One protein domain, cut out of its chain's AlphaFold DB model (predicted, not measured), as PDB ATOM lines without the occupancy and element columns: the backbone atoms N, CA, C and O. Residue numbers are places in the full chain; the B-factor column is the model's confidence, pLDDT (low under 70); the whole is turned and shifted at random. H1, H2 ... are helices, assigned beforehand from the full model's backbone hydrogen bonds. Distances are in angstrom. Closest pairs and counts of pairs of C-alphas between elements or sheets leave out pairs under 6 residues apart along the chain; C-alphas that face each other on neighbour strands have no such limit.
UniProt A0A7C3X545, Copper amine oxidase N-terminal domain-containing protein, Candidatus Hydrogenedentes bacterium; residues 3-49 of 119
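What this domain is: This is residues 3 to 49 of the 119 residues of the protein "Copper amine oxidase N-terminal domain-containing protein" of Candidatus Hydrogenedentes bacterium (UniProt A0A7C3X545). Two long straight helices, H1 and then H2, meet near their ends at a corner and make a wide open L, with nothing filling the space between the arms. The printed part has 47 residues with two named helices and no named strand, and its class is all helix. It is extended, with a radius of gyration of the C-alphas of 17.3 A and spans of 52 by 25 by 6 A.

How they stand to each other: H1, residues 3 to 25, and H2, residues 28 to 47, are close but not clearly touching, with the closest C-alphas, those of Ile 24 and Phe 30, 6.4 A apart. Their lines are about perpendicular, at 88 degrees. Their centres are 28.1 A apart. In H1 and H2 every O i to N i+4 pair is within hydrogen-bond range.

Where its parts are: H1 begins at C-alpha 3 at (-15.328, 5.755, 0.768) and is 31.7 A long from first to last C-alpha. H2 is 28.2 A long and ends at C-alpha 47 at (-9.577, 44.218, 31.965).

The domain as a whole: The C-alphas of Gly 4 and Gly 49, the two farthest apart, are 51.8 A from each other. The printed part has no cut, and the link from H1 to H2 is tight. The mean pLDDT of the printed part is 80.2, with residues 3, 25 and 45 to 49 under 70.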
ATOM      1  N   MET A   3     -16.694   5.307   0.441       68.19
ATOM      2  CA  MET A   3     -15.328   5.755   0.768       68.19
ATOM      3  C   MET A   3     -14.701   6.668  -0.300       68.19
ATOM      4  O   MET A   3     -14.076   7.668   0.032       68.19
ATOM      5  N   GLY A   4     -14.932   6.386  -1.589       79.81
ATOM      6  CA  GLY A   4     -14.376   7.192  -2.686       79.81
ATOM      7  C   GLY A   4     -14.879   8.643  -2.714       79.81
ATOM      8  O   GLY A   4     -14.118   9.550  -3.036       79.81
ATOM      9  N   LYS A   5     -16.132   8.890  -2.296       84.31
ATOM     10  CA  LYS A   5     -16.691  10.253  -2.198       84.31
ATOM     11  C   LYS A   5     -16.048  11.064  -1.066       84.31
ATOM     12  O   LYS A   5     -15.786  12.246  -1.253       84.31
ATOM     13  N   LEU A   6     -15.743  10.427   0.068       83.25
ATOM     14  CA  LEU A   6     -15.065  11.065   1.206       83.25
ATOM     15  C   LEU A   6     -13.634  11.481   0.859       83.25
ATOM     16  O   LEU A   6     -13.234  12.599   1.159       83.25
ATOM     17  N   ILE A   7     -12.888  10.624   0.161       85.69
ATOM     18  CA  ILE A   7     -11.524  10.940  -0.293       85.69
ATOM     19  C   ILE A   7     -11.543  12.121  -1.276       85.69
ATOM     20  O   ILE A   7     -10.696  13.010  -1.201       85.69
ATOM     21  N   SER A   8     -12.544  12.176  -2.159       84.38
ATOM     22  CA  SER A   8     -12.731  13.305  -3.074       84.38
ATOM     23  C   SER A   8     -13.078  14.607  -2.343       84.38
ATOM     24  O   SER A   8     -12.597  15.670  -2.727       84.38
ATOM     25  N   TYR A   9     -13.877  14.533  -1.275       86.00
ATOM     26  CA  TYR A   9     -14.242  15.687  -0.453       86.00
ATOM     27  C   TYR A   9     -13.055  16.218   0.360       86.00
ATOM     28  O   TYR A   9     -12.830  17.422   0.415       86.00
ATOM     29  N   LEU A  10     -12.235  15.326   0.922       89.31
ATOM     30  CA  LEU A  10     -11.018  15.706   1.644       89.31
ATOM     31  C   LEU A  10      -9.991  16.377   0.723       89.31
ATOM     32  O   LEU A  10      -9.414  17.391   1.105       89.31
ATOM     33  N   LYS A  11      -9.824  15.877  -0.510       88.94
ATOM     34  CA  LYS A  11      -9.004  16.545  -1.539       88.94
ATOM     35  C   LYS A  11      -9.535  17.929  -1.899       88.94
ATOM     36  O   LYS A  11      -8.754  18.836  -2.154       88.94
ATOM     37  N   PHE A  12     -10.852  18.099  -1.943       90.00
ATOM     38  CA  PHE A  12     -11.457  19.396  -2.222       90.00
ATOM     39  C   PHE A  12     -11.222  20.389  -1.076       90.00
ATOM     40  O   PHE A  12     -10.837  21.530  -1.322       90.00
ATOM     41  N   ILE A  13     -11.371  19.940   0.174       87.50
ATOM     42  CA  ILE A  13     -11.088  20.758   1.359       87.50
ATOM     43  C   ILE A  13      -9.613  21.142   1.418       87.50
ATOM     44  O   ILE A  13      -9.324  22.308   1.661       87.50
ATOM     45  N   SER A  14      -8.686  20.212   1.168       87.31
ATOM     46  CA  SER A  14      -7.255  20.538   1.176       87.31
ATOM     47  C   SER A  14      -6.915  21.581   0.107       87.31
ATOM     48  O   SER A  14      -6.158  22.501   0.366       87.31
ATOM     49  N   LEU A  15      -7.554  21.516  -1.062       88.56
ATOM     50  CA  LEU A  15      -7.338  22.468  -2.154       88.56
ATOM     51  C   LEU A  15      -7.892  23.867  -1.832       88.56
ATOM     52  O   LEU A  15      -7.267  24.879  -2.152       88.56
ATOM     53  N   ILE A  16      -9.051  23.940  -1.168       86.00
ATOM     54  CA  ILE A  16      -9.575  25.200  -0.616       86.00
ATOM     55  C   ILE A  16      -8.631  25.733   0.460       86.00
ATOM     56  O   ILE A  16      -8.337  26.928   0.484       86.00
ATOM     57  N   TRP A  17      -8.150  24.848   1.328       80.56
ATOM     58  CA  TRP A  17      -7.257  25.177   2.426       80.56
ATOM     59  C   TRP A  17      -5.933  25.762   1.936       80.56
ATOM     60  O   TRP A  17      -5.509  26.799   2.439       80.56
ATOM     61  N   ASP A  18      -5.330  25.175   0.906       86.38
ATOM     62  CA  ASP A  18      -4.069  25.646   0.332       86.38
ATOM     63  C   ASP A  18      -4.233  27.030  -0.312       86.38
ATOM     64  O   ASP A  18      -3.473  27.954  -0.016       86.38
ATOM     65  N   LYS A  19      -5.305  27.230  -1.093       83.56
ATOM     66  CA  LYS A  19      -5.617  28.539  -1.696       83.56
ATOM     67  C   LYS A  19      -5.935  29.614  -0.655       83.56
ATOM     68  O   LYS A  19      -5.581  30.779  -0.832       83.56
ATOM     69  N   PHE A  20      -6.621  29.240   0.421       80.88
ATOM     70  CA  PHE A  20      -6.934  30.132   1.534       80.88
ATOM     71  C   PHE A  20      -5.664  30.526   2.293       80.88
ATOM     72  O   PHE A  20      -5.434  31.709   2.553       80.88
ATOM     73  N   LYS A  21      -4.814  29.539   2.599       75.75
ATOM     74  CA  LYS A  21      -3.552  29.727   3.310       75.75
ATOM     75  C   LYS A  21      -2.633  30.669   2.544       75.75
ATOM     76  O   LYS A  21      -2.189  31.653   3.120       75.75
ATOM     77  N   GLU A  22      -2.415  30.453   1.252       77.94
ATOM     78  CA  GLU A  22      -1.542  31.327   0.459       77.94
ATOM     79  C   GLU A  22      -2.032  32.778   0.400       77.94
ATOM     80  O   GLU A  22      -1.237  33.708   0.533       77.94
ATOM     81  N   LYS A  23      -3.346  32.985   0.258       76.56
ATOM     82  CA  LYS A  23      -3.926  34.326   0.133       76.56
ATOM     83  C   LYS A  23      -3.929  35.109   1.447       76.56
ATOM     84  O   LYS A  23      -3.797  36.330   1.427       76.56
ATOM     85  N   ILE A  24      -4.122  34.430   2.577       75.56
ATOM     86  CA  ILE A  24      -4.360  35.083   3.871       75.56
ATOM     87  C   ILE A  24      -3.113  35.055   4.749       75.56
ATOM     88  O   ILE A  24      -2.765  36.078   5.329       75.56
ATOM     89  N   TRP A  25      -2.386  33.938   4.807       69.25
ATOM     90  CA  TRP A  25      -1.269  33.778   5.744       69.25
ATOM     91  C   TRP A  25       0.016  34.482   5.316       69.25
ATOM     92  O   TRP A  25       0.820  34.836   6.175       69.25
ATOM     93  N   ASN A  26       0.211  34.704   4.014       70.88
ATOM     94  CA  ASN A  26       1.448  35.291   3.492       70.88
ATOM     95  C   ASN A  26       1.423  36.826   3.426       70.88
ATOM     96  O   ASN A  26       2.361  37.456   2.943       70.88
ATOM     97  N   SER A  27       0.347  37.444   3.916       80.94
ATOM     98  CA  SER A  27       0.247  38.895   4.004       80.94
ATOM     99  C   SER A  27       0.779  39.386   5.347       80.94
ATOM    100  O   SER A  27       0.280  39.002   6.407       80.94
ATOM    101  N   ALA A  28       1.731  40.321   5.314       74.44
ATOM    102  CA  ALA A  28       2.190  41.033   6.507       74.44
ATOM    103  C   ALA A  28       1.028  41.713   7.264       74.44
ATOM    104  O   ALA A  28       1.099  41.900   8.477       74.44
ATOM    105  N   SER A  29      -0.065  42.050   6.570       79.62
ATOM    106  CA  SER A  29      -1.272  42.628   7.170       79.62
ATOM    107  C   SER A  29      -2.081  41.621   7.995       79.62
ATOM    108  O   SER A  29      -2.696  42.017   8.979       79.62
ATOM    109  N   PHE A  30      -2.056  40.329   7.652       83.25
ATOM    110  CA  PHE A  30      -2.740  39.288   8.428       83.25
ATOM    111  C   PHE A  30      -2.056  39.055   9.773       83.25
ATOM    112  O   PHE A  30      -2.716  39.045  10.808       83.25
ATOM    113  N   TRP A  31      -0.725  38.975   9.774       82.50
ATOM    114  CA  TRP A  31       0.055  38.874  11.007       82.50
ATOM    115  C   TRP A  31      -0.094  40.115  11.888       82.50
ATOM    116  O   TRP A  31      -0.230  39.980  13.099       82.50
ATOM    117  N   LYS A  32      -0.172  41.318  11.302       85.12
ATOM    118  CA  LYS A  32      -0.501  42.544  12.049       85.12
ATOM    119  C   LYS A  32      -1.886  42.473  12.695       85.12
ATOM    120  O   LYS A  32      -2.019  42.839  13.856       85.12
ATOM    121  N   LEU A  33      -2.897  41.977  11.977       86.50
ATOM    122  CA  LEU A  33      -4.258  41.823  12.501       86.50
ATOM    123  C   LEU A  33      -4.329  40.762  13.612       86.50
ATOM    124  O   LEU A  33      -5.008  40.958  14.616       86.50
ATOM    125  N   PHE A  34      -3.600  39.658  13.451       87.88
ATOM    126  CA  PHE A  34      -3.521  38.580  14.435       87.88
ATOM    127  C   PHE A  34      -2.801  39.032  15.713       87.88
ATOM    128  O   PHE A  34      -3.279  38.781  16.814       87.88
ATOM    129  N   VAL A  35      -1.700  39.776  15.575       87.81
ATOM    130  CA  VAL A  35      -0.982  40.381  16.706       87.81
ATOM    131  C   VAL A  35      -1.833  41.454  17.392       87.81
ATOM    132  O   VAL A  35      -1.881  41.482  18.618       87.81
ATOM    133  N   LEU A  36      -2.567  42.281  16.636       88.69
ATOM    134  CA  LEU A  36      -3.523  43.244  17.197       88.69
ATOM    135  C   LEU A  36      -4.589  42.531  18.045       88.69
ATOM    136  O   LEU A  36      -4.860  42.956  19.162       88.69
ATOM    137  N   LEU A  37      -5.141  41.421  17.543       87.31
ATOM    138  CA  LEU A  37      -6.111  40.586  18.260       87.31
ATOM    139  C   LEU A  37      -5.524  39.935  19.515       87.31
ATOM    140  O   LEU A  37      -6.201  39.888  20.538       87.31
ATOM    141  N   LEU A  38      -4.275  39.465  19.469       86.50
ATOM    142  CA  LEU A  38      -3.597  38.900  20.639       86.50
ATOM    143  C   LEU A  38      -3.366  39.950  21.728       86.50
ATOM    144  O   LEU A  38      -3.617  39.675  22.897       86.50
ATOM    145  N   ILE A  39      -2.956  41.165  21.356       85.50
ATOM    146  CA  ILE A  39      -2.802  42.281  22.303       85.50
ATOM    147  C   ILE A  39      -4.157  42.647  22.915       85.50
ATOM    148  O   ILE A  39      -4.251  42.866  24.121       85.50
ATOM    149  N   LEU A  40      -5.219  42.647  22.106       85.56
ATOM    150  CA  LEU A  40      -6.581  42.893  22.569       85.56
ATOM    151  C   LEU A  40      -7.048  41.801  23.537       85.56
ATOM    152  O   LEU A  40      -7.624  42.127  24.561       85.56
ATOM    153  N   ALA A  41      -6.744  40.528  23.274       81.25
ATOM    154  CA  ALA A  41      -7.104  39.411  24.148       81.25
ATOM    155  C   ALA A  41      -6.341  39.421  25.484       81.25
ATOM    156  O   ALA A  41      -6.933  39.158  26.529       81.25
ATOM    157  N   ILE A  42      -5.050  39.765  25.471       80.12
ATOM    158  CA  ILE A  42      -4.233  39.883  26.690       80.12
ATOM    159  C   ILE A  42      -4.689  41.093  27.518       80.12
ATOM    160  O   ILE A  42      -4.890  40.975  28.725       80.12
ATOM    161  N   GLY A  43      -4.931  42.235  26.868       74.44
ATOM    162  CA  GLY A  43      -5.495  43.421  27.516       74.44
ATOM    163  C   GLY A  43      -6.907  43.183  28.050       74.44
ATOM    164  O   GLY A  43      -7.224  43.634  29.143       74.44
ATOM    165  N   PHE A  44      -7.734  42.417  27.334       74.12
ATOM    166  CA  PHE A  44      -9.088  42.047  27.751       74.12
ATOM    167  C   PHE A  44      -9.081  41.096  28.951       74.12
ATOM    168  O   PHE A  44      -9.866  41.282  29.873       74.12
ATOM    169  N   GLY A  45      -8.150  40.137  28.998       65.81
ATOM    170  CA  GLY A  45      -7.933  39.298  30.178       65.81
ATOM    171  C   GLY A  45      -7.525  40.109  31.412       65.81
ATOM    172  O   GLY A  45      -7.997  39.827  32.508       65.81
ATOM    173  N   TRP A  46      -6.717  41.160  31.229       60.47
ATOM    174  CA  TRP A  46      -6.366  42.093  32.305       60.47
ATOM    175  C   TRP A  46      -7.521  43.031  32.689       60.47
ATOM    176  O   TRP A  46      -7.674  43.359  33.861       60.47
ATOM    177  N   TYR A  47      -8.371  43.414  31.734       63.66
ATOM    178  CA  TYR A  47      -9.577  44.218  31.965       63.66
ATOM    179  C   TYR A  47     -10.683  43.432  32.690       63.66
ATOM    180  O   TYR A  47     -11.490  44.008  33.411       63.66
ATOM    181  N   LEU A  48     -10.689  42.104  32.531       62.81
ATOM    182  CA  LEU A  48     -11.473  41.159  33.333       62.81
ATOM    183  C   LEU A  48     -10.775  40.780  34.652       62.81
ATOM    184  O   LEU A  48     -11.275  39.924  35.383       62.81
ATOM    185  N   GLY A  49      -9.613  41.384  34.933       57.09
ATOM    186  CA  GLY A  49      -8.791  41.120  36.104       57.09
ATOM    187  C   GLY A  49      -9.604  41.232  37.388       57.09
ATOM    188  O   GLY A  49     -10.307  42.213  37.609       57.09
TER     189      GLY A  49